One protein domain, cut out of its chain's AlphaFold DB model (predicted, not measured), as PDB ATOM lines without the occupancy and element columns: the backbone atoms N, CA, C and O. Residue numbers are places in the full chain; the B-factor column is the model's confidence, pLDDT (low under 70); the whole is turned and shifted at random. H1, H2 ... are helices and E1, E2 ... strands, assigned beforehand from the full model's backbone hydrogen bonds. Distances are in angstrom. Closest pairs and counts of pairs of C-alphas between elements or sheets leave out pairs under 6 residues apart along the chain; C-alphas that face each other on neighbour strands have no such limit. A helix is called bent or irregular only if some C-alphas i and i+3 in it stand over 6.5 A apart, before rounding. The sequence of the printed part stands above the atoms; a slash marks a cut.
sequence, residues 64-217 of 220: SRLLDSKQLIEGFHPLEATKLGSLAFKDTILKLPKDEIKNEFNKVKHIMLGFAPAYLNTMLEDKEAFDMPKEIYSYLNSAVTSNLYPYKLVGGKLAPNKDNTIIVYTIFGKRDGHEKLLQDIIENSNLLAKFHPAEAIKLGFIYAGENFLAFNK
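This is residues 64 to 217 of the 220 residues of an uncharacterized protein of Gammaproteobacteria bacterium (UniProt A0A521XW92). A long helix, H9, makes the core: H3 crosses it closely, H4 runs roughly alongside it in the opposite direction, and a small, strongly twisted sheet of three strands packs by E1 and E2 on its residues 199 to 210. From the end of H4 a wide loop through the short helices H5 and H6 swings away from this core and comes back to E1, while H7 and H8 lead from E3 back toward H9. The 154 printed residues run H1 to H6, E1 to E3, then H7 to H9; the sheet's order is E1, E2, E3, antiparallel, and the class is mostly helix. The whole is compact, with a radius of gyration of the C-alphas of 16.1 A and spans of 47 by 39 by 31 A.

H1, residues 64 to 68, begins at C-alpha 64 (-16.347, 47.419, -46.645). H2 is residues 70 to 74, H3 78 to 92, 20.7 A long, and H4 98 to 112, 21.5 A. H4 is only just irregular: C-alphas 99 and 102 are 7.0 A apart. H5 is 118 to 123 and H6 134 to 140. E1, 151 to 158, 20.0 A, bends by 62 degrees at residue 154; E2 is 165 to 171, 19.1 A, and E3 177 to 181. H7 is 182 to 187, H8 189 to 192, and H9 197 to 215, 26.8 A, ending at C-alpha 215 (-33.594, 51.279, -27.133).

H9 is the hub, touching H2, H3, H4 and H7. It touches H3 at a steep tilt of 53 degrees, the same way, the closest C-alphas being Thr 82 and Gly 204, 4.0 A. H4 touches it at Lys 109 and Ile 206, 6.1 A, at a shallow tilt of 31 degrees, opposite ways. H2 touches residues 197 to 198 of H9, and only just touches H6, with 3 pairs of C-alphas within 8 A. The strands form a meander, each the antiparallel neighbour of the one before, with N 152 and O 170 at 2.9 A and N 167 and O 180 at 2.8 A. H4 and H9 on one face of the sheet make two layers, and H7 only grazes it. H5 touches no helix. Every O i to N i+4 pair is within hydrogen-bond range in H1, H2, H6 and H7; H3 has 10 of 11, H4 9 of 11, H9 14 of 15, and H5 0 of 2, with 1 of 3 O i to N i+3 pairs; H8 is too short for an i+4 pair.

The C-alphas farthest apart, of Glu 135 and Pro 160, are 49.0 A apart. The printed part has no cut, and no link is long. Mean pLDDT of the printed part is 80.0; residues 115 to 148, 161 to 162 and 217 are under 70.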
ATOM      1  N   SER A  64     -15.738  47.514 -45.310       87.25
ATOM      2  CA  SER A  64     -16.347  47.419 -46.645       87.25
ATOM      3  C   SER A  64     -15.642  46.381 -47.525       87.25
ATOM      4  O   SER A  64     -16.272  45.453 -48.024       87.25
ATOM      5  N   ARG A  65     -14.310  46.457 -47.610       85.69
ATOM      6  CA  ARG A  65     -13.490  45.514 -48.389       85.69
ATOM      7  C   ARG A  65     -13.504  44.095 -47.826       85.69
ATOM      8  O   ARG A  65     -13.431  43.137 -48.589       85.69
ATOM      9  N   LEU A  66     -13.577  43.945 -46.503       89.00
ATOM     10  CA  LEU A  66     -13.728  42.630 -45.877       89.00
ATOM     11  C   LEU A  66     -15.050  41.988 -46.307       89.00
ATOM     12  O   LEU A  66     -15.060  40.817 -46.681       89.00
ATOM     13  N   LEU A  67     -16.142  42.756 -46.265       87.38
ATOM     14  CA  LEU A  67     -17.487  42.277 -46.577       87.38
ATOM     15  C   LEU A  67     -17.673  41.924 -48.057       87.38
ATOM     16  O   LEU A  67     -18.440  41.014 -48.366       87.38
ATOM     17  N   ASP A  68     -16.928  42.574 -48.951       84.12
ATOM     18  CA  ASP A  68     -16.893  42.233 -50.377       84.12
ATOM     19  C   ASP A  68     -16.132  40.910 -50.648       84.12
ATOM     20  O   ASP A  68     -16.297  40.282 -51.694       84.12
ATOM     21  N   SER A  69     -15.319  40.426 -49.699       81.25
ATOM     22  CA  SER A  69     -14.514  39.210 -49.857       81.25
ATOM     23  C   SER A  69     -15.153  37.991 -49.193       81.25
ATOM     24  O   SER A  69     -14.925  37.682 -48.019       81.25
ATOM     25  N   LYS A  70     -15.890  37.210 -49.990       79.25
ATOM     26  CA  LYS A  70     -16.502  35.947 -49.544       79.25
ATOM     27  C   LYS A  70     -15.497  34.998 -48.875       79.25
ATOM     28  O   LYS A  70     -15.802  34.414 -47.840       79.25
ATOM     29  N   GLN A  71     -14.292  34.878 -49.432       77.81
ATOM     30  CA  GLN A  71     -13.260  33.978 -48.906       77.81
ATOM     31  C   GLN A  71     -12.716  34.430 -47.546       77.81
ATOM     32  O   GLN A  71     -12.437  33.592 -46.690       77.81
ATOM     33  N   LEU A  72     -12.588  35.742 -47.309       83.31
ATOM     34  CA  LEU A  72     -12.224  36.250 -45.984       83.31
ATOM     35  C   LEU A  72     -13.315  35.960 -44.967       83.31
ATOM     36  O   LEU A  72     -13.009  35.475 -43.880       83.31
ATOM     37  N   ILE A  73     -14.568  36.243 -45.330       86.94
ATOM     38  CA  ILE A  73     -15.734  36.010 -44.477       86.94
ATOM     39  C   ILE A  73     -15.804  34.542 -44.049       86.94
ATOM     40  O   ILE A  73     -15.980  34.259 -42.867       86.94
ATOM     41  N   GLU A  74     -15.622  33.615 -44.990       83.56
ATOM     42  CA  GLU A  74     -15.596  32.169 -44.732       83.56
ATOM     43  C   GLU A  74     -14.490  31.746 -43.761       83.56
ATOM     44  O   GLU A  74     -14.626  30.735 -43.073       83.56
ATOM     45  N   GLY A  75     -13.422  32.539 -43.660       83.44
ATOM     46  CA  GLY A  75     -12.336  32.306 -42.723       83.44
ATOM     47  C   GLY A  75     -12.696  32.569 -41.258       83.44
ATOM     48  O   GLY A  75     -12.001  32.065 -40.375       83.44
ATOM     49  N   PHE A  76     -13.742  33.351 -40.972       89.38
ATOM     50  CA  PHE A  76     -14.132  33.723 -39.608       89.38
ATOM     51  C   PHE A  76     -15.133  32.745 -38.999       89.38
ATOM     52  O   PHE A  76     -16.027  32.227 -39.666       89.38
ATOM     53  N   HIS A  77     -15.047  32.564 -37.680       90.44
ATOM     54  CA  HIS A  77     -16.085  31.853 -36.935       90.44
ATOM     55  C   HIS A  77     -17.429  32.611 -37.033       90.44
ATOM     56  O   HIS A  77     -17.422  33.839 -36.919       90.44
ATOM     57  N   PRO A  78     -18.597  31.941 -37.144       91.50
ATOM     58  CA  PRO A  78     -19.907  32.598 -37.227       91.50
ATOM     59  C   PRO A  78     -20.168  33.629 -36.118       91.50
ATOM     60  O   PRO A  78     -20.713  34.696 -36.368       91.50
ATOM     61  N   LEU A  79     -19.704  33.359 -34.895       92.19
ATOM     62  CA  LEU A  79     -19.746  34.311 -33.772       92.19
ATOM     63  C   LEU A  79     -18.905  35.586 -33.980       92.19
ATOM     64  O   LEU A  79     -19.223  36.636 -33.437       92.19
ATOM     65  N   GLU A  80     -17.789  35.509 -34.698       94.00
ATOM     66  CA  GLU A  80     -17.003  36.698 -35.045       94.00
ATOM     67  C   GLU A  80     -17.635  37.423 -36.235       94.00
ATOM     68  O   GLU A  80     -17.709  38.649 -36.251       94.00
ATOM     69  N   ALA A  81     -18.181  36.662 -37.180       94.31
ATOM     70  CA  ALA A  81     -18.944  37.173 -38.304       94.31
ATOM     71  C   ALA A  81     -20.198  37.961 -37.874       94.31
ATOM     72  O   ALA A  81     -20.465  39.016 -38.445       94.31
ATOM     73  N   THR A  82     -20.924  37.554 -36.824       96.38
ATOM     74  CA  THR A  82     -22.030  38.377 -36.292       96.38
ATOM     75  C   THR A  82     -21.546  39.735 -35.800       96.38
ATOM     76  O   THR A  82     -22.195  40.742 -36.072       96.38
ATOM     77  N   LYS A  83     -20.382  39.795 -35.137       95.69
ATOM     78  CA  LYS A  83     -19.785  41.069 -34.710       95.69
ATOM     79  C   LYS A  83     -19.484  41.953 -35.913       95.69
ATOM     80  O   LYS A  83     -19.845  43.121 -35.886       95.69
ATOM     81  N   LEU A  84     -18.900  41.396 -36.977       95.69
ATOM     82  CA  LEU A  84     -18.662  42.125 -38.229       95.69
ATOM     83  C   LEU A  84     -19.965  42.679 -38.821       95.69
ATOM     84  O   LEU A  84     -20.002  43.831 -39.239       95.69
ATOM     85  N   GLY A  85     -21.051  41.903 -38.783       95.94
ATOM     86  CA  GLY A  85     -22.385  42.372 -39.161       95.94
ATOM     87  C   GLY A  85     -22.888  43.538 -38.308       95.94
ATOM     88  O   GLY A  85     -23.383  44.531 -38.838       95.94
ATOM     89  N   SER A  86     -22.715  43.466 -36.988       95.56
ATOM     90  CA  SER A  86     -23.083  44.563 -36.087       95.56
ATOM     91  C   SER A  86     -22.245  45.824 -36.320       95.56
ATOM     92  O   SER A  86     -22.766  46.931 -36.202       95.56
ATOM     93  N   LEU A  87     -20.964  45.680 -36.673       94.38
ATOM     94  CA  LEU A  87     -20.123  46.811 -37.074       94.38
ATOM     95  C   LEU A  87     -20.589  47.406 -38.403       94.38
ATOM     96  O   LEU A  87     -20.693  48.620 -38.520       94.38
ATOM     97  N   ALA A  88     -20.971  46.563 -39.362       93.88
ATOM     98  CA  ALA A  88     -21.488  47.014 -40.648       93.88
ATOM     99  C   ALA A  88     -22.766  47.846 -40.484       93.88
ATOM    100  O   ALA A  88     -22.934  48.848 -41.173       93.88
ATOM    101  N   PHE A  89     -23.632  47.494 -39.530       94.25
ATOM    102  CA  PHE A  89     -24.791  48.315 -39.172       94.25
ATOM    103  C   PHE A  89     -24.375  49.706 -38.677       94.25
ATOM    104  O   PHE A  89     -24.914  50.706 -39.147       94.25
ATOM    105  N   LYS A  90     -23.387  49.793 -37.779       91.75
ATOM    106  CA  LYS A  90     -22.882  51.084 -37.284       91.75
ATOM    107  C   LYS A  90     -22.281  51.927 -38.409       91.75
ATOM    108  O   LYS A  90     -22.570  53.115 -38.501       91.75
ATOM    109  N   ASP A  91     -21.489  51.300 -39.271       89.69
ATOM    110  CA  ASP A  91     -20.759  51.985 -40.337       89.69
ATOM    111  C   ASP A  91     -21.643  52.454 -41.489       89.69
ATOM    112  O   ASP A  91     -21.257  53.379 -42.199       89.69
ATOM    113  N   THR A  92     -22.802  51.828 -41.691       90.12
ATOM    114  CA  THR A  92     -23.688  52.143 -42.819       90.12
ATOM    115  C   THR A  92     -24.960  52.853 -42.381       90.12
ATOM    116  O   THR A  92     -25.291  53.893 -42.937       90.12
ATOM    117  N   ILE A  93     -25.660  52.338 -41.368       92.62
ATOM    118  CA  ILE A  93     -26.967  52.855 -40.961       92.62
ATOM    119  C   ILE A  93     -26.827  54.006 -39.970       92.62
ATOM    120  O   ILE A  93     -27.490  55.024 -40.128       92.62
ATOM    121  N   LEU A  94     -25.957  53.893 -38.961       90.31
ATOM    122  CA  LEU A  94     -25.858  54.936 -37.926       90.31
ATOM    123  C   LEU A  94     -25.167  56.224 -38.399       90.31
ATOM    124  O   LEU A  94     -25.186  57.216 -37.674       90.31
ATOM    125  N   LYS A  95     -24.574  56.223 -39.599       88.69
ATOM    126  CA  LYS A  95     -24.047  57.435 -40.244       88.69
ATOM    127  C   LYS A  95     -25.139  58.268 -40.936       88.69
ATOM    128  O   LYS A  95     -24.859  59.395 -41.339       88.69
ATOM    129  N   LEU A  96     -26.351  57.731 -41.090       89.50
ATOM    130  CA  LEU A  96     -27.472  58.411 -41.742       89.50
ATOM    131  C   LEU A  96     -28.152  59.430 -40.807       89.50
ATOM    132  O   LEU A  96     -28.058  59.302 -39.579       89.50
ATOM    133  N   PRO A  97     -28.883  60.417 -41.361       91.94
ATOM    134  CA  PRO A  97     -29.798  61.257 -40.591       91.94
ATOM    135  C   PRO A  97     -30.798  60.419 -39.780       91.94
ATOM    136  O   PRO A  97     -31.256  59.367 -40.228       91.94
ATOM    137  N   LYS A  98     -31.143  60.873 -38.566       88.00
ATOM    138  CA  LYS A  98     -31.958  60.094 -37.610       88.00
ATOM    139  C   LYS A  98     -33.312  59.660 -38.173       88.00
ATOM    140  O   LYS A  98     -33.759  58.548 -37.903       88.00
ATOM    141  N   ASP A  99     -33.937  60.532 -38.949       87.50
ATOM    142  CA  ASP A  99     -35.215  60.328 -39.623       87.50
ATOM    143  C   ASP A  99     -35.147  59.266 -40.736       87.50
ATOM    144  O   ASP A  99     -36.144  58.604 -41.026       87.50
ATOM    145  N   GLU A 100     -33.961  59.013 -41.296       91.81
ATOM    146  CA  GLU A 100     -33.746  58.008 -42.343       91.81
ATOM    147  C   GLU A 100     -33.383  56.620 -41.791       91.81
ATOM    148  O   GLU A 100     -33.705  55.606 -42.421       91.81
ATOM    149  N   ILE A 101     -32.772  56.550 -40.599       92.00
ATOM    150  CA  ILE A 101     -32.236  55.314 -39.994       92.00
ATOM    151  C   ILE A 101     -33.248  54.166 -40.032       92.00
ATOM    152  O   ILE A 101     -32.933  53.059 -40.477       92.00
ATOM    153  N   LYS A 102     -34.475  54.413 -39.559       91.00
ATOM    154  CA  LYS A 102     -35.506  53.371 -39.451       91.00
ATOM    155  C   LYS A 102     -35.926  52.852 -40.825       91.00
ATOM    156  O   LYS A 102     -36.148  51.651 -40.980       91.00
ATOM    157  N   ASN A 103     -36.049  53.740 -41.809       90.88
ATOM    158  CA  ASN A 103     -36.474  53.369 -43.152       90.88
ATOM    159  C   ASN A 103     -35.386  52.561 -43.870       90.88
ATOM    160  O   ASN A 103     -35.655  51.455 -44.346       90.88
ATOM    161  N   GLU A 104     -34.143  53.053 -43.868       92.75
ATOM    162  CA  GLU A 104     -33.041  52.366 -44.545       92.75
ATOM    163  C   GLU A 104     -32.711  51.032 -43.863       92.75
ATOM    164  O   GLU A 104     -32.523  50.023 -44.545       92.75
ATOM    165  N   PHE A 105     -32.756  50.964 -42.525       93.56
ATOM    166  CA  PHE A 105     -32.620  49.695 -41.809       93.56
ATOM    167  C   PHE A 105     -33.661  48.669 -42.263       93.56
ATOM    168  O   PHE A 105     -33.304  47.536 -42.587       93.56
ATOM    169  N   ASN A 106     -34.942  49.049 -42.312       90.12
ATOM    170  CA  ASN A 106     -36.007  48.134 -42.716       90.12
ATOM    171  C   ASN A 106     -35.826  47.664 -44.162       90.12
ATOM    172  O   ASN A 106     -35.985  46.476 -44.440       90.12
ATOM    173  N   LYS A 107     -35.429  48.558 -45.070       90.44
ATOM    174  CA  LYS A 107     -35.122  48.222 -46.464       90.44
ATOM    175  C   LYS A 107     -33.983  47.202 -46.566       90.44
ATOM    176  O   LYS A 107     -34.157  46.160 -47.199       90.44
ATOM    177  N   VAL A 108     -32.851  47.444 -45.900       90.75
ATOM    178  CA  VAL A 108     -31.701  46.520 -45.906       90.75
ATOM    179  C   VAL A 108     -32.060  45.185 -45.249       90.75
ATOM    180  O   VAL A 108     -31.774  44.125 -45.807       90.75
ATOM    181  N   LYS A 109     -32.757  45.215 -44.107       90.81
ATOM    182  CA  LYS A 109     -33.282  44.023 -43.426       90.81
ATOM    183  C   LYS A 109     -34.174  43.198 -44.355       90.81
ATOM    184  O   LYS A 109     -34.037  41.975 -44.399       90.81
ATOM    185  N   HIS A 110     -35.049  43.848 -45.124       88.00
ATOM    186  CA  HIS A 110     -35.915  43.163 -46.081       88.00
ATOM    187  C   HIS A 110     -35.123  42.457 -47.188       88.00
ATOM    188  O   HIS A 110     -35.425  41.308 -47.514       88.00
ATOM    189  N   ILE A 111     -34.083  43.105 -47.717       86.69
ATOM    190  CA  ILE A 111     -33.183  42.515 -48.718       86.69
ATOM    191  C   ILE A 111     -32.437  41.309 -48.131       86.69
ATOM    192  O   ILE A 111     -32.470  40.223 -48.707       86.69
ATOM    193  N   MET A 112     -31.818  41.464 -46.957       87.94
ATOM    194  CA  MET A 112     -31.024  40.407 -46.315       87.94
ATOM    195  C   MET A 112     -31.838  39.155 -45.970       87.94
ATOM    196  O   MET A 112     -31.314  38.044 -46.050       87.94
ATOM    197  N   LEU A 113     -33.105  39.330 -45.593       85.31
ATOM    198  CA  LEU A 113     -34.028  38.240 -45.269       85.31
ATOM    199  C   LEU A 113     -34.774  37.695 -46.498       85.31
ATOM    200  O   LEU A 113     -35.683  36.887 -46.338       85.31
ATOM    201  N   GLY A 114     -34.410  38.115 -47.715       75.12
ATOM    202  CA  GLY A 114     -34.997  37.581 -48.944       75.12
ATOM    203  C   GLY A 114     -36.459  37.974 -49.171       75.12
ATOM    204  O   GLY A 114     -37.150  37.316 -49.940       75.12
ATOM    205  N   PHE A 115     -36.939  39.045 -48.532       60.81
ATOM    206  CA  PHE A 115     -38.248  39.635 -48.837       60.81
ATOM    207  C   PHE A 115     -38.216  40.529 -50.080       60.81
ATOM    208  O   PHE A 115     -39.263  40.991 -50.532       60.81
ATOM    209  N   ALA A 116     -37.022  40.829 -50.597       48.50
ATOM    210  CA  ALA A 116     -36.871  41.696 -51.749       48.50
ATOM    211  C   ALA A 116     -37.389  41.010 -53.028       48.50
ATOM    212  O   ALA A 116     -37.057  39.851 -53.290       48.50
ATOM    213  N   PRO A 117     -38.175  41.715 -53.858       44.84
ATOM    214  CA  PRO A 117     -38.546  41.230 -55.181       44.84
ATOM    215  C   PRO A 117     -37.298  41.006 -56.049       44.84
ATOM    216  O   PRO A 117     -36.297  41.712 -55.927       44.84
ATOM    217  N   ALA A 118     -37.367  40.022 -56.948       46.28
ATOM    218  CA  ALA A 118     -36.222  39.483 -57.692       46.28
ATOM    219  C   ALA A 118     -35.366  40.519 -58.461       46.28
ATOM    220  O   ALA A 118     -34.198  40.248 -58.727       46.28
ATOM    221  N   TYR A 119     -35.906  41.703 -58.774       43.75
ATOM    222  CA  TYR A 119     -35.215  42.778 -59.500       43.75
ATOM    223  C   TYR A 119     -34.173  43.551 -58.668       43.75
ATOM    224  O   TYR A 119     -33.410  44.332 -59.223       43.75
ATOM    225  N   LEU A 120     -34.125  43.367 -57.345       40.31
ATOM    226  CA  LEU A 120     -33.100  43.981 -56.488       40.31
ATOM    227  C   LEU A 120     -31.805  43.152 -56.432       40.31
ATOM    228  O   LEU A 120     -30.749  43.679 -56.092       40.31
ATOM    229  N   ASN A 121     -31.861  41.872 -56.822       41.47
ATOM    230  CA  ASN A 121     -30.699  40.975 -56.839       41.47
ATOM    231  C   ASN A 121     -29.745  41.236 -58.017       41.47
ATOM    232  O   ASN A 121     -28.617  40.753 -57.999       41.47
ATOM    233  N   THR A 122     -30.169  42.001 -59.028       37.41
ATOM    234  CA  THR A 122     -29.365  42.330 -60.217       37.41
ATOM    235  C   THR A 122     -28.386  43.491 -60.014       37.41
ATOM    236  O   THR A 122     -27.635  43.787 -60.929       37.41
ATOM    237  N   MET A 123     -28.350  44.135 -58.839       35.53
ATOM    238  CA  MET A 123     -27.382  45.210 -58.533       35.53
ATOM    239  C   MET A 123     -26.097  44.733 -57.834       35.53
ATOM    240  O   MET A 123     -25.265  45.549 -57.444       35.53
ATOM    241  N   LEU A 124     -25.909  43.421 -57.683       39.62
ATOM    242  CA  LEU A 124     -24.635  42.827 -57.267       39.62
ATOM    243  C   LEU A 124     -23.832  42.450 -58.519       39.62
ATOM    244  O   LEU A 124     -23.595  41.275 -58.785       39.62
ATOM    245  N   GLU A 125     -23.482  43.450 -59.326       39.44
ATOM    246  CA  GLU A 125     -22.470  43.278 -60.370       39.44
ATOM    247  C   GLU A 125     -21.104  43.068 -59.707       39.44
ATOM    248  O   GLU A 125     -20.803  43.692 -58.683       39.44
ATOM    249  N   ASP A 126     -20.313  42.156 -60.278       39.38
ATOM    250  CA  ASP A 126     -18.949  41.820 -59.871       39.38
ATOM    251  C   ASP A 126     -18.112  43.097 -59.708       39.38
ATOM    252  O   ASP A 126     -17.556  43.638 -60.666       39.38
ATOM    253  N   LYS A 127     -18.013  43.592 -58.471       45.28
ATOM    254  CA  LYS A 127     -17.007  44.590 -58.121       45.28
ATOM    255  C   LYS A 127     -15.648  43.941 -58.327       45.28
ATOM    256  O   LYS A 127     -15.424  42.824 -57.857       45.28
ATOM    257  N   GLU A 128     -14.772  44.643 -59.044       40.75
ATOM    258  CA  GLU A 128     -13.406  44.214 -59.332       40.75
ATOM    259  C   GLU A 128     -12.785  43.545 -58.104       40.75
ATOM    260  O   GLU A 128     -12.788  44.105 -57.004       40.75
ATOM    261  N   ALA A 129     -12.288  42.320 -58.292       46.38
ATOM    262  CA  ALA A 129     -11.631  41.569 -57.239       46.38
ATOM    263  C   ALA A 129     -10.504  42.431 -56.658       46.38
ATOM    264  O   ALA A 129      -9.494  42.679 -57.316       46.38
ATOM    265  N   PHE A 130     -10.693  42.906 -55.428       51.38
ATOM    266  CA  PHE A 130      -9.645  43.596 -54.696       51.38
ATOM    267  C   PHE A 130      -8.430  42.670 -54.627       51.38
ATOM    268  O   PHE A 130      -8.556  41.531 -54.167       51.38
ATOM    269  N   ASP A 131      -7.269  43.148 -55.087       51.03
ATOM    270  CA  ASP A 131      -6.012  42.398 -55.059       51.03
ATOM    271  C   ASP A 131      -5.534  42.299 -53.603       51.03
ATOM    272  O   ASP A 131      -4.654  43.022 -53.131       51.03
ATOM    273  N   MET A 132      -6.192  41.435 -52.828       60.09
ATOM    274  CA  MET A 132      -5.642  40.997 -51.561       60.09
ATOM    275  C   MET A 132      -4.297  40.331 -51.840       60.09
ATOM    276  O   MET A 132      -4.183  39.590 -52.821       60.09
ATOM    277  N   PRO A 133      -3.295  40.509 -50.960       60.97
ATOM    278  CA  PRO A 133      -2.013  39.845 -51.119       60.97
ATOM    279  C   PRO A 133      -2.241  38.363 -51.425       60.97
ATOM    280  O   PRO A 133      -2.895  37.671 -50.640       60.97
ATOM    281  N   LYS A 134      -1.721  37.868 -52.559       61.97
ATOM    282  CA  LYS A 134      -1.861  36.460 -53.003       61.97
ATOM    283  C   LYS A 134      -1.554  35.455 -51.890       61.97
ATOM    284  O   LYS A 134      -2.089  34.348 -51.853       61.97
ATOM    285  N   GLU A 135      -0.704  35.874 -50.963       59.97
ATOM    286  CA  GLU A 135      -0.393  35.200 -49.715       59.97
ATOM    287  C   GLU A 135      -1.657  34.872 -48.911       59.97
ATOM    288  O   GLU A 135      -1.877  33.699 -48.638       59.97
ATOM    289  N   ILE A 136      -2.534  35.836 -48.612       63.12
ATOM    290  CA  ILE A 136      -3.784  35.622 -47.861       63.12
ATOM    291  C   ILE A 136      -4.664  34.574 -48.556       63.12
ATOM    292  O   ILE A 136      -5.091  33.612 -47.915       63.12
ATOM    293  N   TYR A 137      -4.853  34.694 -49.872       63.31
ATOM    294  CA  TYR A 137      -5.636  33.744 -50.667       63.31
ATOM    295  C   TYR A 137      -5.108  32.309 -50.589       63.31
ATOM    296  O   TYR A 137      -5.877  31.362 -50.423       63.31
ATOM    297  N   SER A 138      -3.785  32.135 -50.637       61.12
ATOM    298  CA  SER A 138      -3.166  30.809 -50.543       61.12
ATOM    299  C   SER A 138      -3.440  30.100 -49.209       61.12
ATOM    300  O   SER A 138      -3.463  28.868 -49.172       61.12
ATOM    301  N   TYR A 139      -3.686  30.854 -48.129       60.41
ATOM    302  CA  TYR A 139      -4.003  30.308 -46.803       60.41
ATOM    303  C   TYR A 139      -5.500  30.088 -46.578       60.41
ATOM    304  O   TYR A 139      -5.861  29.258 -45.747       60.41
ATOM    305  N   LEU A 140      -6.354  30.815 -47.302       62.56
ATOM    306  CA  LEU A 140      -7.811  30.685 -47.232       62.56
ATOM    307  C   LEU A 140      -8.365  29.612 -48.177       62.56
ATOM    308  O   LEU A 140      -9.531  29.252 -48.050       62.56
ATOM    309  N   ASN A 141      -7.544  29.067 -49.086       55.19
ATOM    310  CA  ASN A 141      -7.905  27.930 -49.935       55.19
ATOM    311  C   ASN A 141      -8.164  26.676 -49.079       55.19
ATOM    312  O   ASN A 141      -7.284  25.860 -48.796       55.19
ATOM    313  N   SER A 142      -9.408  26.543 -48.642       51.44
ATOM    314  CA  SER A 142      -9.912  25.463 -47.816       51.44
ATOM    315  C   SER A 142     -10.168  24.218 -48.664       51.44
ATOM    316  O   SER A 142     -11.089  24.182 -49.477       51.44
ATOM    317  N   ALA A 143      -9.450  23.136 -48.386       44.75
ATOM    318  CA  ALA A 143      -9.867  21.790 -48.782       44.75
ATOM    319  C   ALA A 143     -11.068  21.269 -47.949       44.75
ATOM    320  O   ALA A 143     -11.280  20.063 -47.866       44.75
ATOM    321  N   VAL A 144     -11.832  22.146 -47.281       50.12
ATOM    322  CA  VAL A 144     -12.890  21.779 -46.327       50.12
ATOM    323  C   VAL A 144     -13.995  22.849 -46.325       50.12
ATOM    324  O   VAL A 144     -14.098  23.618 -45.380       50.12
ATOM    325  N   THR A 145     -14.805  22.968 -47.379       45.72
ATOM    326  CA  THR A 145     -15.937  23.936 -47.393       45.72
ATOM    327  C   THR A 145     -17.289  23.350 -47.764       45.72
ATOM    328  O   THR A 145     -18.317  23.938 -47.433       45.72
ATOM    329  N   SER A 146     -17.357  22.159 -48.350       44.28
ATOM    330  CA  SER A 146     -18.640  21.477 -48.509       44.28
ATOM    331  C   SER A 146     -18.986  20.737 -47.210       44.28
ATOM    332  O   SER A 146     -18.325  19.753 -46.888       44.28
ATOM    333  N   ASN A 147     -20.027  21.196 -46.498       51.88
ATOM    334  CA  ASN A 147     -20.739  20.535 -45.377       51.88
ATOM    335  C   ASN A 147     -20.452  20.998 -43.930       51.88
ATOM    336  O   ASN A 147     -20.973  20.383 -43.002       51.88
ATOM    337  N   LEU A 148     -19.704  22.083 -43.695       68.06
ATOM    338  CA  LEU A 148     -19.487  22.598 -42.326       68.06
ATOM    339  C   LEU A 148     -20.726  23.262 -41.708       68.06
ATOM    340  O   LEU A 148     -20.933  23.184 -40.499       68.06
ATOM    341  N   TYR A 149     -21.553  23.898 -42.537       81.12
ATOM    342  CA  TYR A 149     -22.678  24.713 -42.084       81.12
ATOM    343  C   TYR A 149     -23.985  24.083 -42.549       81.12
ATOM    344  O   TYR A 149     -24.431  24.334 -43.672       81.12
ATOM    345  N   PRO A 150     -24.597  23.212 -41.732       85.75
ATOM    346  CA  PRO A 150     -25.793  22.505 -42.149       85.75
ATOM    347  C   PRO A 150     -27.007  23.430 -42.234       85.75
ATOM    348  O   PRO A 150     -28.027  22.991 -42.750       85.75
ATOM    349  N   TYR A 151     -26.963  24.651 -41.687       89.44
ATOM    350  CA  TYR A 151     -28.132  25.526 -41.611       89.44
ATOM    351  C   TYR A 151     -28.060  26.616 -42.675       89.44
ATOM    352  O   TYR A 151     -27.082  27.361 -42.762       89.44
ATOM    353  N   LYS A 152     -29.125  26.723 -43.471       87.50
ATOM    354  CA  LYS A 152     -29.264  27.710 -44.540       87.50
ATOM    355  C   LYS A 152     -30.403  28.666 -44.218       87.50
ATOM    356  O   LYS A 152     -31.531  28.223 -44.014       87.50
ATOM    357  N   LEU A 153     -30.118  29.967 -44.211       88.19
ATOM    358  CA  LEU A 153     -31.152  30.995 -44.141       88.19
ATOM    359  C   LEU A 153     -32.039  30.903 -45.389       88.19
ATOM    360  O   LEU A 153     -31.531  30.886 -46.511       88.19
ATOM    361  N   VAL A 154     -33.354  30.833 -45.190       87.19
ATOM    362  CA  VAL A 154     -34.333  30.835 -46.290       87.19
ATOM    363  C   VAL A 154     -35.297  32.013 -46.219       87.19
ATOM    364  O   VAL A 154     -35.937  32.321 -47.218       87.19
ATOM    365  N   GLY A 155     -35.375  32.692 -45.075       86.88
ATOM    366  CA  GLY A 155     -36.083  33.955 -44.959       86.88
ATOM    367  C   GLY A 155     -36.202  34.444 -43.523       86.88
ATOM    368  O   GLY A 155     -35.570  33.918 -42.604       86.88
ATOM    369  N   GLY A 156     -37.056  35.440 -43.322       87.62
ATOM    370  CA  GLY A 156     -37.486  35.869 -41.998       87.62
ATOM    371  C   GLY A 156     -38.989  36.104 -41.949       87.62
ATOM    372  O   GLY A 156     -39.681  36.017 -42.958       87.62
ATOM    373  N   LYS A 157     -39.501  36.432 -40.768       86.62
ATOM    374  CA  LYS A 157     -40.833  37.012 -40.565       86.62
ATOM    375  C   LYS A 157     -40.836  37.864 -39.304       86.62
ATOM    376  O   LYS A 157     -40.005  37.675 -38.418       86.62
ATOM    377  N   LEU A 158     -41.766  38.808 -39.220       83.81
ATOM    378  CA  LEU A 158     -41.968  39.574 -37.995       83.81
ATOM    379  C   LEU A 158     -42.626  38.683 -36.938       83.81
ATOM    380  O   LEU A 158     -43.562  37.937 -37.236       83.81
ATOM    381  N   ALA A 159     -42.138  38.763 -35.704       79.44
ATOM    382  CA  ALA A 159     -42.801  38.152 -34.565       79.44
ATOM    383  C   ALA A 159     -44.178  38.810 -34.334       79.44
ATOM    384  O   ALA A 159     -44.362  39.982 -34.677       79.44
ATOM    385  N   PRO A 160     -45.135  38.111 -33.697       70.12
ATOM    386  CA  PRO A 160     -46.460  38.662 -33.388       70.12
ATOM    387  C   PRO A 160     -46.412  39.990 -32.617       70.12
ATOM    388  O   PRO A 160     -47.254  40.860 -32.823       70.12
ATOM    389  N   ASN A 161     -45.371  40.181 -31.801       67.81
ATOM    390  CA  ASN A 161     -45.148  41.389 -31.007       67.81
ATOM    391  C   ASN A 161     -44.487  42.535 -31.808       67.81
ATOM    392  O   ASN A 161     -44.113  43.541 -31.222       67.81
ATOM    393  N   LYS A 162     -44.328  42.381 -33.133       64.44
ATOM    394  CA  LYS A 162     -43.812  43.340 -34.139       64.44
ATOM    395  C   LYS A 162     -42.388  43.884 -33.963       64.44
ATOM    396  O   LYS A 162     -41.860  44.432 -34.926       64.44
ATOM    397  N   ASP A 163     -41.751  43.664 -32.821       71.50
ATOM    398  CA  ASP A 163     -40.421  44.216 -32.534       71.50
ATOM    399  C   ASP A 163     -39.261  43.251 -32.829       71.50
ATOM    400  O   ASP A 163     -38.131  43.692 -33.011       71.50
ATOM    401  N   ASN A 164     -39.535  41.947 -32.933       82.69
ATOM    402  CA  ASN A 164     -38.502  40.919 -33.086       82.69
ATOM    403  C   ASN A 164     -38.598  40.208 -34.438       82.69
ATOM    404  O   ASN A 164     -39.696  39.948 -34.940       82.69
ATOM    405  N   THR A 165     -37.456  39.812 -35.000       91.38
ATOM    406  CA  THR A 165     -37.416  38.931 -36.175       91.38
ATOM    407  C   THR A 165     -37.417  37.460 -35.780       91.38
ATOM    408  O   THR A 165     -36.624  37.010 -34.954       91.38
ATOM    409  N   ILE A 166     -38.270  36.684 -36.443       93.25
ATOM    410  CA  ILE A 166     -38.168  35.230 -36.518       93.25
ATOM    411  C   ILE A 166     -37.384  34.889 -37.782       93.25
ATOM    412  O   ILE A 166     -37.752  35.289 -38.886       93.25
ATOM    413  N   ILE A 167     -36.307  34.137 -37.620       94.19
ATOM    414  CA  ILE A 167     -35.489  33.608 -38.702       94.19
ATOM    415  C   ILE A 167     -36.057  32.266 -39.141       94.19
ATOM    416  O   ILE A 167     -36.298  31.387 -38.308       94.19
ATOM    417  N   VAL A 168     -36.229  32.110 -40.452       92.25
ATOM    418  CA  VAL A 168     -36.624  30.854 -41.085       92.25
ATOM    419  C   VAL A 168     -35.394  30.255 -41.756       92.25
ATOM    420  O   VAL A 168     -34.769  30.878 -42.620       92.25
ATOM    421  N   TYR A 169     -35.028  29.042 -41.362       91.69
ATOM    422  CA  TYR A 169     -33.862  28.344 -41.897       91.69
ATOM    423  C   TYR A 169     -34.166  26.870 -42.151       91.69
ATOM    424  O   TYR A 169     -35.017  26.274 -41.497       91.69
ATOM    425  N   THR A 170     -33.460  26.264 -43.097       88.88
ATOM    426  CA  THR A 170     -33.538  24.825 -43.369       88.88
ATOM    427  C   THR A 170     -32.243  24.140 -42.969       88.88
ATOM    428  O   THR A 170     -31.181  24.762 -42.887       88.88
ATOM    429  N   ILE A 171     -32.336  22.840 -42.708       87.50
ATOM    430  CA  ILE A 171     -31.171  21.981 -42.506       87.50
ATOM    431  C   ILE A 171     -30.856  21.310 -43.842       87.50
ATOM    432  O   ILE A 171     -31.760  20.809 -44.507       87.50
ATOM    433  N   PHE A 172     -29.589  21.278 -44.243       79.94
ATOM    434  CA  PHE A 172     -29.150  20.630 -45.473       79.94
ATOM    435  C   PHE A 172     -29.672  19.186 -45.548       79.94
ATOM    436  O   PHE A 172     -29.567  18.421 -44.590       79.94
ATOM    437  N   GLY A 173     -30.276  18.830 -46.684       72.44
ATOM    438  CA  GLY A 173     -30.928  17.530 -46.878       72.44
ATOM    439  C   GLY A 173     -32.339  17.407 -46.288       72.44
ATOM    440  O   GLY A 173     -32.963  16.363 -46.458       72.44
ATOM    441  N   LYS A 174     -32.876  18.450 -45.642       78.25
ATOM    442  CA  LYS A 174     -34.259  18.503 -45.147       78.25
ATOM    443  C   LYS A 174     -35.039  19.627 -45.827       78.25
ATOM    444  O   LYS A 174     -34.495  20.689 -46.122       78.25
ATOM    445  N   ARG A 175     -36.327  19.377 -46.084       71.19
ATOM    446  CA  ARG A 175     -37.255  20.372 -46.652       71.19
ATOM    447  C   ARG A 175     -37.998  21.172 -45.583       71.19
ATOM    448  O   ARG A 175     -38.541  22.222 -45.906       71.19
ATOM    449  N   ASP A 176     -37.999  20.696 -44.342       79.00
ATOM    450  CA  ASP A 176     -38.711  21.347 -43.249       79.00
ATOM    451  C   ASP A 176     -38.036  22.674 -42.882       79.00
ATOM    452  O   ASP A 176     -36.825  22.738 -42.637       79.00
ATOM    453  N   GLY A 177     -38.837  23.738 -42.865       83.50
ATOM    454  CA  GLY A 177     -38.434  25.041 -42.359       83.50
ATOM    455  C   GLY A 177     -38.461  25.041 -40.836       83.50
ATOM    456  O   GLY A 177     -39.453  24.661 -40.218       83.50
ATOM    457  N   HIS A 178     -37.370  25.485 -40.228       90.31
ATOM    458  CA  HIS A 178     -37.285  25.758 -38.806       90.31
ATOM    459  C   HIS A 178     -37.413  27.252 -38.567       90.31
ATOM    460  O   HIS A 178     -36.825  28.062 -39.281       90.31
ATOM    461  N   GLU A 179     -38.145  27.602 -37.521       92.62
ATOM    462  CA  GLU A 179     -38.383  28.982 -37.131       92.62
ATOM    463  C   GLU A 179     -37.814  29.222 -35.741       92.62
ATOM    464  O   GLU A 179     -38.022  28.420 -34.825       92.62
ATOM    465  N   LYS A 180     -37.072  30.314 -35.573       94.00
ATOM    466  CA  LYS A 180     -36.532  30.695 -34.269       94.00
ATOM    467  C   LYS A 180     -36.346  32.200 -34.175       94.00
ATOM    468  O   LYS A 180     -36.063  32.837 -35.186       94.00
ATOM    469  N   LEU A 181     -36.505  32.775 -32.985       94.19
ATOM    470  CA  LEU A 181     -36.214  34.192 -32.784       94.19
ATOM    471  C   LEU A 181     -34.737  34.461 -33.091       94.19
ATOM    472  O   LEU A 181     -33.866  33.659 -32.751       94.19
ATOM    473  N   LEU A 182     -34.466  35.595 -33.738       94.75
ATOM    474  CA  LEU A 182     -33.107  36.027 -34.051       94.75
ATOM    475  C   LEU A 182     -32.253  36.108 -32.782       94.75
ATOM    476  O   LEU A 182     -31.134  35.600 -32.765       94.75
ATOM    477  N   GLN A 183     -32.815  36.675 -31.714       93.75
ATOM    478  CA  GLN A 183     -32.174  36.754 -30.405       93.75
ATOM    479  C   GLN A 183     -31.729  35.370 -29.905       93.75
ATOM    480  O   GLN A 183     -30.550  35.179 -29.617       93.75
ATOM    481  N   ASP A 184     -32.618  34.372 -29.928       94.19
ATOM    482  CA  ASP A 184     -32.295  33.007 -29.491       94.19
ATOM    483  C   ASP A 184     -31.203  32.338 -30.343       94.19
ATOM    484  O   ASP A 184     -30.516  31.428 -29.872       94.19
ATOM    485  N   ILE A 185     -31.075  32.714 -31.621       95.19
ATOM    486  CA  ILE A 185     -29.995  32.224 -32.489       95.19
ATOM    487  C   ILE A 185     -28.670  32.869 -32.092       95.19
ATOM    488  O   ILE A 185     -27.680  32.156 -31.951       95.19
ATOM    489  N   ILE A 186     -28.649  34.191 -31.907       93.81
ATOM    490  CA  ILE A 186     -27.439  34.952 -31.570       93.81
ATOM    491  C   ILE A 186     -26.906  34.568 -30.183       93.81
ATOM    492  O   ILE A 186     -25.699  34.388 -30.021       93.81
ATOM    493  N   GLU A 187     -27.790  34.396 -29.201       93.19
ATOM    494  CA  GLU A 187     -27.424  34.029 -27.826       93.19
ATOM    495  C   GLU A 187     -26.983  32.560 -27.706       93.19
ATOM    496  O   GLU A 187     -26.211  32.199 -26.816       93.19
ATOM    497  N   ASN A 188     -27.411  31.699 -28.634       93.44
ATOM    498  CA  ASN A 188     -27.013  30.298 -28.670       93.44
ATOM    499  C   ASN A 188     -25.823  30.084 -29.616       93.44
ATOM    500  O   ASN A 188     -25.982  29.768 -30.797       93.44
ATOM    501  N   SER A 189     -24.608  30.174 -29.071       87.75
ATOM    502  CA  SER A 189     -23.358  30.003 -29.826       87.75
ATOM    503  C   SER A 189     -23.287  28.688 -30.618       87.75
ATOM    504  O   SER A 189     -22.815  28.686 -31.756       87.75
ATOM    505  N   ASN A 190     -23.805  27.587 -30.065       89.19
ATOM    506  CA  ASN A 190     -23.835  26.276 -30.724       89.19
ATOM    507  C   ASN A 190     -24.787  26.243 -31.924       89.19
ATOM    508  O   ASN A 190     -24.549  25.522 -32.890       89.19
ATOM    509  N   LEU A 191     -25.895  26.978 -31.848       91.75
ATOM    510  CA  LEU A 191     -26.854  27.113 -32.934       91.75
ATOM    511  C   LEU A 191     -26.299  28.025 -34.029       91.75
ATOM    512  O   LEU A 191     -26.308  27.643 -35.198       91.75
ATOM    513  N   LEU A 192     -25.763  29.184 -33.647       92.69
ATOM    514  CA  LEU A 192     -25.147  30.142 -34.561       92.69
ATOM    515  C   LEU A 192     -23.983  29.527 -35.347       92.69
ATOM    516  O   LEU A 192     -23.866  29.758 -36.548       92.69
ATOM    517  N   ALA A 193     -23.159  28.696 -34.702       89.62
ATOM    518  CA  ALA A 193     -22.023  28.026 -35.336       89.62
ATOM    519  C   ALA A 193     -22.412  27.083 -36.495       89.62
ATOM    520  O   ALA A 193     -21.548  26.686 -37.273       89.62
ATOM    521  N   LYS A 194     -23.698  26.728 -36.632       90.56
ATOM    522  CA  LYS A 194     -24.213  25.897 -37.734       90.56
ATOM    523  C   LYS A 194     -24.554  26.696 -38.992       90.56
ATOM    524  O   LYS A 194     -24.797  26.087 -40.034       90.56
ATOM    525  N   PHE A 195     -24.608  28.024 -38.894       90.50
ATOM    526  CA  PHE A 195     -24.828  28.915 -40.027       90.50
ATOM    527  C   PHE A 195     -23.507  29.267 -40.697       90.50
ATOM    528  O   PHE A 195     -22.470  29.388 -40.048       90.50
ATOM    529  N   HIS A 196     -23.570  29.486 -42.006       89.31
ATOM    530  CA  HIS A 196     -22.438  30.001 -42.761       89.31
ATOM    531  C   HIS A 196     -22.035  31.397 -42.238       89.31
ATOM    532  O   HIS A 196     -22.931  32.201 -41.967       89.31
ATOM    533  N   PRO A 197     -20.736  31.747 -42.153       89.88
ATOM    534  CA  PRO A 197     -20.295  33.063 -41.679       89.88
ATOM    535  C   PRO A 197     -20.952  34.239 -42.419       89.88
ATOM    536  O   PRO A 197     -21.372  35.207 -41.796       89.88
ATOM    537  N   ALA A 198     -21.148  34.123 -43.736       88.88
ATOM    538  CA  ALA A 198     -21.871  35.135 -44.517       88.88
ATOM    539  C   ALA A 198     -23.338  35.326 -44.077       88.88
ATOM    540  O   ALA A 198     -23.841  36.445 -44.085       88.88
ATOM    541  N   GLU A 199     -24.023  34.258 -43.658       91.62
ATOM    542  CA  GLU A 199     -25.368  34.374 -43.079       91.62
ATOM    543  C   GLU A 199     -25.293  34.984 -41.677       91.62
ATOM    544  O   GLU A 199     -26.075  35.871 -41.345       91.62
ATOM    545  N   ALA A 200     -24.303  34.583 -40.878       94.00
ATOM    546  CA  ALA A 200     -24.081  35.126 -39.545       94.00
ATOM    547  C   ALA A 200     -23.829  36.650 -39.554       94.00
ATOM    548  O   ALA A 200     -24.327  37.345 -38.671       94.00
ATOM    549  N   ILE A 201     -23.157  37.194 -40.577       95.00
ATOM    550  CA  ILE A 201     -23.039  38.652 -40.790       95.00
ATOM    551  C   ILE A 201     -24.421  39.302 -40.901       95.00
ATOM    552  O   ILE A 201     -24.696  40.270 -40.195       95.00
ATOM    553  N   LYS A 202     -25.318  38.759 -41.734       94.44
ATOM    554  CA  LYS A 202     -26.682  39.299 -41.889       94.44
ATOM    555  C   LYS A 202     -27.434  39.272 -40.561       94.44
ATOM    556  O   LYS A 202     -28.042  40.266 -40.176       94.44
ATOM    557  N   LEU A 203     -27.354  38.153 -39.838       95.81
ATOM    558  CA  LEU A 203     -27.993  38.006 -38.528       95.81
ATOM    559  C   LEU A 203     -27.473  39.051 -37.530       95.81
ATOM    560  O   LEU A 203     -28.265  39.695 -36.849       95.81
ATOM    561  N   GLY A 204     -26.154  39.263 -37.481       96.25
ATOM    562  CA  GLY A 204     -25.530  40.265 -36.615       96.25
ATOM    563  C   GLY A 204     -25.884  41.710 -36.977       96.25
ATOM    564  O   GLY A 204     -26.054  42.536 -36.077       96.25
ATOM    565  N   PHE A 205     -26.036  42.008 -38.271       96.25
ATOM    566  CA  PHE A 205     -26.499  43.309 -38.763       96.25
ATOM    567  C   PHE A 205     -27.938  43.587 -38.320       96.25
ATOM    568  O   PHE A 205     -28.222  44.626 -37.724       96.25
ATOM    569  N   ILE A 206     -28.843  42.634 -38.568       95.00
ATOM    570  CA  ILE A 206     -30.264  42.770 -38.223       95.00
ATOM    571  C   ILE A 206     -30.422  42.900 -36.707       95.00
ATOM    572  O   ILE A 206     -31.110  43.804 -36.246       95.00
ATOM    573  N   TYR A 207     -29.737  42.055 -35.934       95.31
ATOM    574  CA  TYR A 207     -29.817  42.067 -34.475       95.31
ATOM    575  C   TYR A 207     -29.349  43.402 -33.879       95.31
ATOM    576  O   TYR A 207     -29.988  43.939 -32.976       95.31
ATOM    577  N   ALA A 208     -28.266  43.980 -34.411       95.00
ATOM    578  CA  ALA A 208     -27.782  45.285 -33.967       95.00
ATOM    579  C   ALA A 208     -28.801  46.402 -34.223       95.00
ATOM    580  O   ALA A 208     -29.022  47.235 -33.343       95.00
ATOM    581  N   GLY A 209     -29.443  46.402 -35.394       93.56
ATOM    582  CA  GLY A 209     -30.458  47.399 -35.720       93.56
ATOM    583  C   GLY A 209     -31.757  47.240 -34.936       93.56
ATOM    584  O   GLY A 209     -32.297  48.241 -34.470       93.56
ATOM    585  N   GLU A 210     -32.222  46.008 -34.703       92.50
ATOM    586  CA  GLU A 210     -33.387  45.754 -33.839       92.50
ATOM    587  C   GLU A 210     -33.142  46.252 -32.418       92.50
ATOM    588  O   GLU A 210     -33.959  46.999 -31.883       92.50
ATOM    589  N   ASN A 211     -31.978  45.930 -31.849       92.00
ATOM    590  CA  ASN A 211     -31.595  46.431 -30.536       92.00
ATOM    591  C   ASN A 211     -31.537  47.962 -30.522       92.00
ATOM    592  O   ASN A 211     -32.136  48.589 -29.652       92.00
ATOM    593  N   PHE A 212     -30.858  48.583 -31.491       91.62
ATOM    594  CA  PHE A 212     -30.741  50.041 -31.555       91.62
ATOM    595  C   PHE A 212     -32.109  50.733 -31.596       91.62
ATOM    596  O   PHE A 212     -32.335  51.685 -30.848       91.62
ATOM    597  N   LEU A 213     -33.025  50.252 -32.440       89.06
ATOM    598  CA  LEU A 213     -34.366  50.819 -32.571       89.06
ATOM    599  C   LEU A 213     -35.237  50.546 -31.342       89.06
ATOM    600  O   LEU A 213     -36.045  51.396 -30.982       89.06
ATOM    601  N   ALA A 214     -35.064  49.402 -30.675       86.50
ATOM    602  CA  ALA A 214     -35.781  49.090 -29.443       86.50
ATOM    603  C   ALA A 214     -35.377  50.011 -28.279       86.50
ATOM    604  O   ALA A 214     -36.243  50.423 -27.509       86.50
ATOM    605  N   PHE A 215     -34.091  50.365 -28.169       81.88
ATOM    606  CA  PHE A 215     -33.594  51.279 -27.133       81.88
ATOM    607  C   PHE A 215     -33.875  52.760 -27.426       81.88
ATOM    608  O   PHE A 215     -33.941  53.552 -26.493       81.88
ATOM    609  N   ASN A 216     -34.059  53.143 -28.694       77.31
ATOM    610  CA  ASN A 216     -34.277  54.535 -29.113       77.31
ATOM    611  C   ASN A 216     -35.725  54.830 -29.542       77.31
ATOM    612  O   ASN A 216     -35.948  55.742 -30.338       77.31
ATOM    613  N   LYS A 217     -36.713  54.087 -29.019       62.97
ATOM    614  CA  LYS A 217     -38.141  54.259 -29.363       62.97
ATOM    615  C   LYS A 217     -38.684  55.679 -29.128       62.97
ATOM    616  O   LYS A 217     -39.661  56.037 -29.771       62.97
TER     617      LYS A 217